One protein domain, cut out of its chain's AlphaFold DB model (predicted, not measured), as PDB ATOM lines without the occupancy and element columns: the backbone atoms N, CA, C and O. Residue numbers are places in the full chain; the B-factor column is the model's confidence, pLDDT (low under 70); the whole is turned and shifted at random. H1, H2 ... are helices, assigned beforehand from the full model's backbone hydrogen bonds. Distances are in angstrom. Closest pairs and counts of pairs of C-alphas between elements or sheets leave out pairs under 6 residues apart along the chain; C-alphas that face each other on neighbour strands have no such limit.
ATOM      1  N   SER A  11      58.742  29.584 -30.695       76.69
ATOM      2  CA  SER A  11      59.192  28.586 -29.719       76.69
ATOM      3  C   SER A  11      58.111  28.200 -28.705       76.69
ATOM      4  O   SER A  11      57.946  27.023 -28.394       76.69
ATOM      5  N   GLU A  12      57.340  29.167 -28.211       72.06
ATOM      6  CA  GLU A  12      56.243  28.938 -27.265       72.06
ATOM      7  C   GLU A  12      55.082  28.215 -27.946       72.06
ATOM      8  O   GLU A  12      54.506  27.292 -27.375       72.06
ATOM      9  N   ARG A  13      54.799  28.562 -29.209       69.81
ATOM     10  CA  ARG A  13      53.809  27.863 -30.041       69.81
ATOM     11  C   ARG A  13      54.205  26.413 -30.290       69.81
ATOM     12  O   ARG A  13      53.361  25.538 -30.169       69.81
ATOM     13  N   LEU A  14      55.478  26.155 -30.588       73.62
ATOM     14  CA  LEU A  14      56.014  24.800 -30.747       73.62
ATOM     15  C   LEU A  14      55.933  23.996 -29.448       73.62
ATOM     16  O   LEU A  14      55.534  22.836 -29.472       73.62
ATOM     17  N   LYS A  15      56.261  24.611 -28.310       72.38
ATOM     18  CA  LYS A  15      56.172  23.955 -27.002       72.38
ATOM     19  C   LYS A  15      54.728  23.603 -26.643       72.38
ATOM     20  O   LYS A  15      54.479  22.498 -26.171       72.38
ATOM     21  N   LEU A  16      53.784  24.508 -26.906       67.50
ATOM     22  CA  LEU A  16      52.355  24.268 -26.704       67.50
ATOM     23  C   LEU A  16      51.811  23.212 -27.675       67.50
ATOM     24  O   LEU A  16      51.074  22.328 -27.251       67.50
ATOM     25  N   ALA A  17      52.233  23.236 -28.939       69.25
ATOM     26  CA  ALA A  17      51.872  22.216 -29.920       69.25
ATOM     27  C   ALA A  17      52.394  20.830 -29.527       69.25
ATOM     28  O   ALA A  17      51.690  19.841 -29.700       69.25
ATOM     29  N   PHE A  18      53.598  20.746 -28.959       69.75
ATOM     30  CA  PHE A  18      54.175  19.474 -28.531       69.75
ATOM     31  C   PHE A  18      53.533  18.938 -27.244       69.75
ATOM     32  O   PHE A  18      53.263  17.746 -27.150       69.75
ATOM     33  N   LEU A  19      53.268  19.804 -26.257       66.38
ATOM     34  CA  LEU A  19      52.636  19.385 -24.999       66.38
ATOM     35  C   LEU A  19      51.139  19.088 -25.143       66.38
ATOM     36  O   LEU A  19      50.637  18.188 -24.476       66.38
ATOM     37  N   TYR A  20      50.426  19.860 -25.963       64.44
ATOM     38  CA  TYR A  20      48.959  19.858 -25.997       64.44
ATOM     39  C   TYR A  20      48.375  19.492 -27.369       64.44
ATOM     40  O   TYR A  20      47.154  19.451 -27.513       64.44
ATOM     41  N   GLY A  21      49.213  19.224 -28.376       63.66
ATOM     42  CA  GLY A  21      48.780  18.832 -29.722       63.66
ATOM     43  C   GLY A  21      48.159  19.960 -30.553       63.66
ATOM     44  O   GLY A  21      47.523  19.672 -31.563       63.66
ATOM     45  N   ASP A  22      48.300  21.228 -30.141       58.38
ATOM     46  CA  ASP A  22      47.576  22.357 -30.740       58.38
ATOM     47  C   ASP A  22      48.487  23.344 -31.498       58.38
ATOM     48  O   ASP A  22      49.384  23.965 -30.926       58.38
ATOM     49  N   LEU A  23      48.235  23.524 -32.800       58.03
ATOM     50  CA  LEU A  23      48.920  24.503 -33.662       58.03
ATOM     51  C   LEU A  23      48.362  25.935 -33.501       58.03
ATOM     52  O   LEU A  23      48.987  26.915 -33.944       58.03
ATOM     53  N   ASN A  24      47.199  26.076 -32.858       58.09
ATOM     54  CA  ASN A  24      46.589  27.347 -32.498       58.09
ATOM     55  C   ASN A  24      46.615  27.494 -30.965       58.09
ATOM     56  O   ASN A  24      45.719  27.016 -30.280       58.09
ATOM     57  N   PRO A  25      47.646  28.149 -30.409       56.50
ATOM     58  CA  PRO A  25      47.880  28.166 -28.972       56.50
ATOM     59  C   PRO A  25      46.752  28.904 -28.239       56.50
ATOM     60  O   PRO A  25      46.670  30.133 -28.273       56.50
ATOM     61  N   THR A  26      45.897  28.154 -27.554       60.47
ATOM     62  CA  THR A  26      45.085  28.695 -26.465       60.47
ATOM     63  C   THR A  26      45.963  28.786 -25.216       60.47
ATOM     64  O   THR A  26      46.642  27.832 -24.847       60.47
ATOM     65  N   THR A  27      45.944  29.941 -24.554       62.28
ATOM     66  CA  THR A  27      46.594  30.181 -23.249       62.28
ATOM     67  C   THR A  27      45.615  30.156 -22.081       62.28
ATOM     68  O   THR A  27      46.015  30.450 -20.959       62.28
ATOM     69  N   ASP A  28      44.339  29.842 -22.322       68.44
ATOM     70  CA  ASP A  28      43.363  29.696 -21.245       68.44
ATOM     71  C   ASP A  28      43.693  28.437 -20.423       68.44
ATOM     72  O   ASP A  28      43.652  27.322 -20.956       68.44
ATOM     73  N   PRO A  29      44.021  28.589 -19.125       65.50
ATOM     74  CA  PRO A  29      44.457  27.479 -18.283       65.50
ATOM     75  C   PRO A  29      43.363  26.421 -18.092       65.50
ATOM     76  O   PRO A  29      43.680  25.244 -17.964       65.50
ATOM     77  N   GLU A  30      42.084  26.808 -18.133       74.25
ATOM     78  CA  GLU A  30      40.952  25.874 -18.044       74.25
ATOM     79  C   GLU A  30      40.877  24.925 -19.249       74.25
ATOM     80  O   GLU A  30      40.664  23.722 -19.084       74.25
ATOM     81  N   GLU A  31      41.114  25.434 -20.463       68.00
ATOM     82  CA  GLU A  31      41.069  24.623 -21.683       68.00
ATOM     83  C   GLU A  31      42.283  23.682 -21.772       68.00
ATOM     84  O   GLU A  31      42.154  22.521 -22.162       68.00
ATOM     85  N   LEU A  32      43.457  24.148 -21.333       69.06
ATOM     86  CA  LEU A  32      44.675  23.337 -21.233       69.06
ATOM     87  C   LEU A  32      44.517  22.189 -20.223       69.06
ATOM     88  O   LEU A  32      44.932  21.063 -20.504       69.06
ATOM     89  N   ASN A  33      43.889  22.451 -19.072       73.00
ATOM     90  CA  ASN A  33      43.686  21.444 -18.030       73.00
ATOM     91  C   ASN A  33      42.656  20.382 -18.456       73.00
ATOM     92  O   ASN A  33      42.873  19.189 -18.255       73.00
ATOM     93  N   SER A  34      41.579  20.797 -19.134       72.75
ATOM     94  CA  SER A  34      40.588  19.870 -19.700       72.75
ATOM     95  C   SER A  34      41.201  18.924 -20.742       72.75
ATOM     96  O   SER A  34      40.903  17.729 -20.757       72.75
ATOM     97  N   ARG A  35      42.115  19.422 -21.582       69.12
ATOM     98  CA  ARG A  35      42.824  18.596 -22.573       69.12
ATOM     99  C   ARG A  35      43.841  17.652 -21.936       69.12
ATOM    100  O   ARG A  35      43.949  16.509 -22.372       69.12
ATOM    101  N   ALA A  36      44.558  18.097 -20.905       71.06
ATOM    102  CA  ALA A  36      45.480  17.240 -20.164       71.06
ATOM    103  C   ALA A  36      44.750  16.046 -19.527       71.06
ATOM    104  O   ALA A  36      45.223  14.916 -19.640       71.06
ATOM    105  N   ASP A  37      43.567  16.271 -18.948       74.94
ATOM    106  CA  ASP A  37      42.740  15.205 -18.369       74.94
ATOM    107  C   ASP A  37      42.313  14.165 -19.423       74.94
ATOM    108  O   ASP A  37      42.426  12.957 -19.202       74.94
ATOM    109  N   LEU A  38      41.940  14.615 -20.631       74.50
ATOM    110  CA  LEU A  38      41.642  13.723 -21.758       74.50
ATOM    111  C   LEU A  38      42.856  12.885 -22.180       74.50
ATOM    112  O   LEU A  38      42.721  11.679 -22.385       74.50
ATOM    113  N   VAL A  39      44.042  13.491 -22.284       70.69
ATOM    114  CA  VAL A  39      45.279  12.777 -22.647       70.69
ATOM    115  C   VAL A  39      45.651  11.748 -21.580       70.69
ATOM    116  O   VAL A  39      45.960  10.602 -21.913       70.69
ATOM    117  N   VAL A  40      45.558  12.112 -20.298       76.19
ATOM    118  CA  VAL A  40      45.794  11.194 -19.174       76.19
ATOM    119  C   VAL A  40      44.813  10.026 -19.237       76.19
ATOM    120  O   VAL A  40      45.225   8.867 -19.162       76.19
ATOM    121  N   ARG A  41      43.529  10.294 -19.477       76.44
ATOM    122  CA  ARG A  41      42.501   9.256 -19.581       76.44
ATOM    123  C   ARG A  41      42.745   8.306 -20.756       76.44
ATOM    124  O   ARG A  41      42.682   7.091 -20.573       76.44
ATOM    125  N   ILE A  42      43.088   8.832 -21.934       78.00
ATOM    126  CA  ILE A  42      43.435   8.030 -23.120       78.00
ATOM    127  C   ILE A  42      44.688   7.187 -22.855       78.00
ATOM    128  O   ILE A  42      44.701   5.997 -23.173       78.00
ATOM    129  N   SER A  43      45.716   7.762 -22.222       74.31
ATOM    130  CA  SER A  43      46.940   7.031 -21.876       74.31
ATOM    131  C   SER A  43      46.675   5.880 -20.899       74.31
ATOM    132  O   SER A  43      47.219   4.791 -21.076       74.31
ATOM    133  N   GLY A  44      45.769   6.070 -19.933       80.81
ATOM    134  CA  GLY A  44      45.352   5.021 -19.004       80.81
ATOM    135  C   GLY A  44      44.723   3.829 -19.727       80.81
ATOM    136  O   GLY A  44      45.116   2.684 -19.496       80.81
ATOM    137  N   PHE A  45      43.807   4.088 -20.665       83.19
ATOM    138  CA  PHE A  45      43.204   3.035 -21.488       83.19
ATOM    139  C   PHE A  45      44.221   2.342 -22.398       83.19
ATOM    140  O   PHE A  45      44.201   1.116 -22.508       83.19
ATOM    141  N   ALA A  46      45.146   3.092 -23.000       83.50
ATOM    142  CA  ALA A  46      46.184   2.530 -23.860       83.50
ATOM    143  C   ALA A  46      47.081   1.529 -23.108       83.50
ATOM    144  O   ALA A  46      47.361   0.445 -23.622       83.50
ATOM    145  N   VAL A  47      47.472   1.840 -21.866       87.56
ATOM    146  CA  VAL A  47      48.269   0.927 -21.026       87.56
ATOM    147  C   VAL A  47      47.497  -0.356 -20.702       87.56
ATOM    148  O   VAL A  47      48.078  -1.442 -20.718       87.56
ATOM    149  N   ILE A  48      46.194  -0.258 -20.424       88.12
ATOM    150  CA  ILE A  48      45.348  -1.429 -20.145       88.12
ATOM    151  C   ILE A  48      45.249  -2.328 -21.382       88.12
ATOM    152  O   ILE A  48      45.473  -3.534 -21.279       88.12
ATOM    153  N   ILE A  49      44.969  -1.746 -22.550       90.69
ATOM    154  CA  ILE A  49      44.882  -2.481 -23.820       90.69
ATOM    155  C   ILE A  49      46.208  -3.185 -24.117       90.69
ATOM    156  O   ILE A  49      46.214  -4.374 -24.432       90.69
ATOM    157  N   LEU A  50      47.336  -2.492 -23.945       93.88
ATOM    158  CA  LEU A  50      48.661  -3.075 -24.148       93.88
ATOM    159  C   LEU A  50      48.897  -4.286 -23.234       93.88
ATOM    160  O   LEU A  50      49.350  -5.328 -23.704       93.88
ATOM    161  N   LYS A  51      48.544  -4.188 -21.945       91.75
ATOM    162  CA  LYS A  51      48.652  -5.319 -21.011       91.75
ATOM    163  C   LYS A  51      47.802  -6.512 -21.453       91.75
ATOM    164  O   LYS A  51      48.290  -7.637 -21.399       91.75
ATOM    165  N   LEU A  52      46.571  -6.286 -21.914       94.69
ATOM    166  CA  LEU A  52      45.696  -7.361 -22.395       94.69
ATOM    167  C   LEU A  52      46.272  -8.072 -23.624       94.69
ATOM    168  O   LEU A  52      46.222  -9.298 -23.687       94.69
ATOM    169  N   ILE A  53      46.870  -7.330 -24.561       94.44
ATOM    170  CA  ILE A  53      47.541  -7.907 -25.736       94.44
ATOM    171  C   ILE A  53      48.712  -8.795 -25.303       94.44
ATOM    172  O   ILE A  53      48.832  -9.921 -25.779       94.44
ATOM    173  N   VAL A  54      49.546  -8.321 -24.373       94.88
ATOM    174  CA  VAL A  54      50.698  -9.086 -23.866       94.88
ATOM    175  C   VAL A  54      50.246 -10.371 -23.169       94.88
ATOM    176  O   VAL A  54      50.796 -11.439 -23.436       94.88
ATOM    177  N   VAL A  55      49.222 -10.295 -22.314       95.38
ATOM    178  CA  VAL A  55      48.664 -11.475 -21.631       95.38
ATOM    179  C   VAL A  55      48.061 -12.456 -22.639       95.38
ATOM    180  O   VAL A  55      48.342 -13.651 -22.569       95.38
ATOM    181  N   GLY A  56      47.284 -11.966 -23.609       93.38
ATOM    182  CA  GLY A  56      46.705 -12.798 -24.666       93.38
ATOM    183  C   GLY A  56      47.770 -13.495 -25.512       93.38
ATOM    184  O   GLY A  56      47.664 -14.692 -25.775       93.38
ATOM    185  N   PHE A  57      48.838 -12.779 -25.871       95.31
ATOM    186  CA  PHE A  57      49.972 -13.341 -26.601       95.31
ATOM    187  C   PHE A  57      50.692 -14.432 -25.798       95.31
ATOM    188  O   PHE A  57      51.012 -15.484 -26.347       95.31
ATOM    189  N   ALA A  58      50.898 -14.227 -24.495       93.81
ATOM    190  CA  ALA A  58      51.519 -15.227 -23.629       93.81
ATOM    191  C   ALA A  58      50.691 -16.522 -23.558       93.81
ATOM    192  O   ALA A  58      51.239 -17.612 -23.719       93.81
ATOM    193  N   ILE A  59      49.370 -16.413 -23.383       95.44
ATOM    194  CA  ILE A  59      48.464 -17.572 -23.374       95.44
ATOM    195  C   ILE A  59      48.512 -18.299 -24.721       95.44
ATOM    196  O   ILE A  59      48.620 -19.525 -24.758       95.44
ATOM    197  N   PHE A  60      48.476 -17.551 -25.826       94.56
ATOM    198  CA  PHE A  60      48.564 -18.120 -27.168       94.56
ATOM    199  C   PHE A  60      49.881 -18.877 -27.386       94.56
ATOM    200  O   PHE A  60      49.865 -19.994 -27.896       94.56
ATOM    201  N   ALA A  61      51.012 -18.316 -26.950       92.12
ATOM    202  CA  ALA A  61      52.317 -18.965 -27.055       92.12
ATOM    203  C   ALA A  61      52.377 -20.280 -26.260       92.12
ATOM    204  O   ALA A  61      52.885 -21.285 -26.763       92.12
ATOM    205  N   ILE A  62      51.814 -20.307 -25.048       93.06
ATOM    206  CA  ILE A  62      51.724 -21.526 -24.230       93.06
ATOM    207  C   ILE A  62      50.852 -22.577 -24.930       93.06
ATOM    208  O   ILE A  62      51.260 -23.730 -25.051       93.06
ATOM    209  N   ALA A  63      49.681 -22.183 -25.434       90.94
ATOM    210  CA  ALA A  63      48.781 -23.085 -26.149       90.94
ATOM    211  C   ALA A  63      49.432 -23.660 -27.417       90.94
ATOM    212  O   ALA A  63      49.375 -24.866 -27.644       90.94
ATOM    213  N   ALA A  64      50.111 -22.824 -28.208       90.06
ATOM    214  CA  ALA A  64      50.851 -23.261 -29.389       90.06
ATOM    215  C   ALA A  64      51.959 -24.263 -29.026       90.06
ATOM    216  O   ALA A  64      52.105 -25.289 -29.685       90.06
ATOM    217  N   THR A  65      52.688 -24.001 -27.940       90.31
ATOM    218  CA  THR A  65      53.732 -24.900 -27.428       90.31
ATOM    219  C   THR A  65      53.150 -26.253 -27.011       90.31
ATOM    220  O   THR A  65      53.703 -27.291 -27.367       90.31
ATOM    221  N   LEU A  66      52.008 -26.262 -26.315       90.06
ATOM    222  CA  LEU A  66      51.303 -27.492 -25.944       90.06
ATOM    223  C   LEU A  66      50.858 -28.292 -27.172       90.06
ATOM    224  O   LEU A  66      51.057 -29.501 -27.204       90.06
ATOM    225  N   VAL A  67      50.296 -27.634 -28.191       88.38
ATOM    226  CA  VAL A  67      49.851 -28.300 -29.428       88.38
ATOM    227  C   VAL A  67      51.022 -28.925 -30.184       88.38
ATOM    228  O   VAL A  67      50.878 -30.027 -30.702       88.38
ATOM    229  N   ILE A  68      52.174 -28.253 -30.244       84.94
ATOM    230  CA  ILE A  68      53.375 -28.801 -30.890       84.94
ATOM    231  C   ILE A  68      53.906 -30.007 -30.111       84.94
ATOM    232  O   ILE A  68      54.284 -30.993 -30.725       84.94
ATOM    233  N   ASN A  69      53.925 -29.942 -28.779       79.56
ATOM    234  CA  ASN A  69      54.507 -30.995 -27.945       79.56
ATOM    235  C   ASN A  69      53.590 -32.219 -27.753       79.56
ATOM    236  O   ASN A  69      54.059 -33.280 -27.353       79.56
ATOM    237  N   LEU A  70      52.283 -32.070 -27.986       77.44
ATOM    238  CA  LEU A  70      51.297 -33.160 -27.960       77.44
ATOM    239  C   LEU A  70      51.124 -33.856 -29.320       77.44
ATOM    240  O   LEU A  70      50.344 -34.806 -29.412       77.44
ATOM    241  N   ARG A  71      51.798 -33.371 -30.367       54.19
ATOM    242  CA  ARG A  71      51.781 -33.934 -31.719       54.19
ATOM    243  C   ARG A  71      53.033 -34.765 -31.971       54.19
ATOM    244  O   ARG A  71      52.890 -35.776 -32.689       54.19
TER     245      ARG A  71
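Overview. This is residues 11 to 71 of the 71 residues of an uncharacterized protein of Mesorhizobium sp (UniProt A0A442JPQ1). One long helix, H2, makes nearly the whole length of the model, and at its first end a short helix, H1, stands slanted to it, with the link of residues 21 to 28 folding back between the two. Residues 40 to 71, of which 40 to 69 belong to H2, stick out free as a long arm. The printed part has 61 residues with two named helices, H1 then H2, and no named strand; the class is all helix. The whole is extended, with a radius of gyration of the C-alphas of 21.0 A, and the C-alphas span 65 by 21 by 11 A.

Arrangement. H1, residues 11 to 20, is joined to H2, residues 29 to 69, by a short link of 8 residues. H1 and H2 only just touch, with 3 pairs of C-alphas within 8 A, and H2 does so with residues 32 to 36 alone. The closest C-alphas of the two are those of Tyr 20 and Arg 35, 7.1 A apart. Their lines stand at a steep tilt of 51 degrees, and they run the same way. In H1 and H2 every backbone O i to N i+4 pair is within hydrogen-bond range.

Along the chain. H1 begins at C-alpha 11, at (59.192, 28.586, -29.719), and measures 14.0 A from first to last C-alpha. H2 begins at C-alpha 29, at (44.457, 27.479, -18.283), and ends 60.1 A away at C-alpha 69, at (54.507, -30.995, -27.945).

Size, cuts and confidence. The two C-alphas farthest apart are those of Asp 28 and Arg 71, at 65.0 A. The printed part has no cut and ends at Arg 71, the chain's last residue. The mean pLDDT of the printed part is 78.0; it is under 70 at residue 13, residues 16 to 29, residues 31 to 32, residue 35 and residue 71.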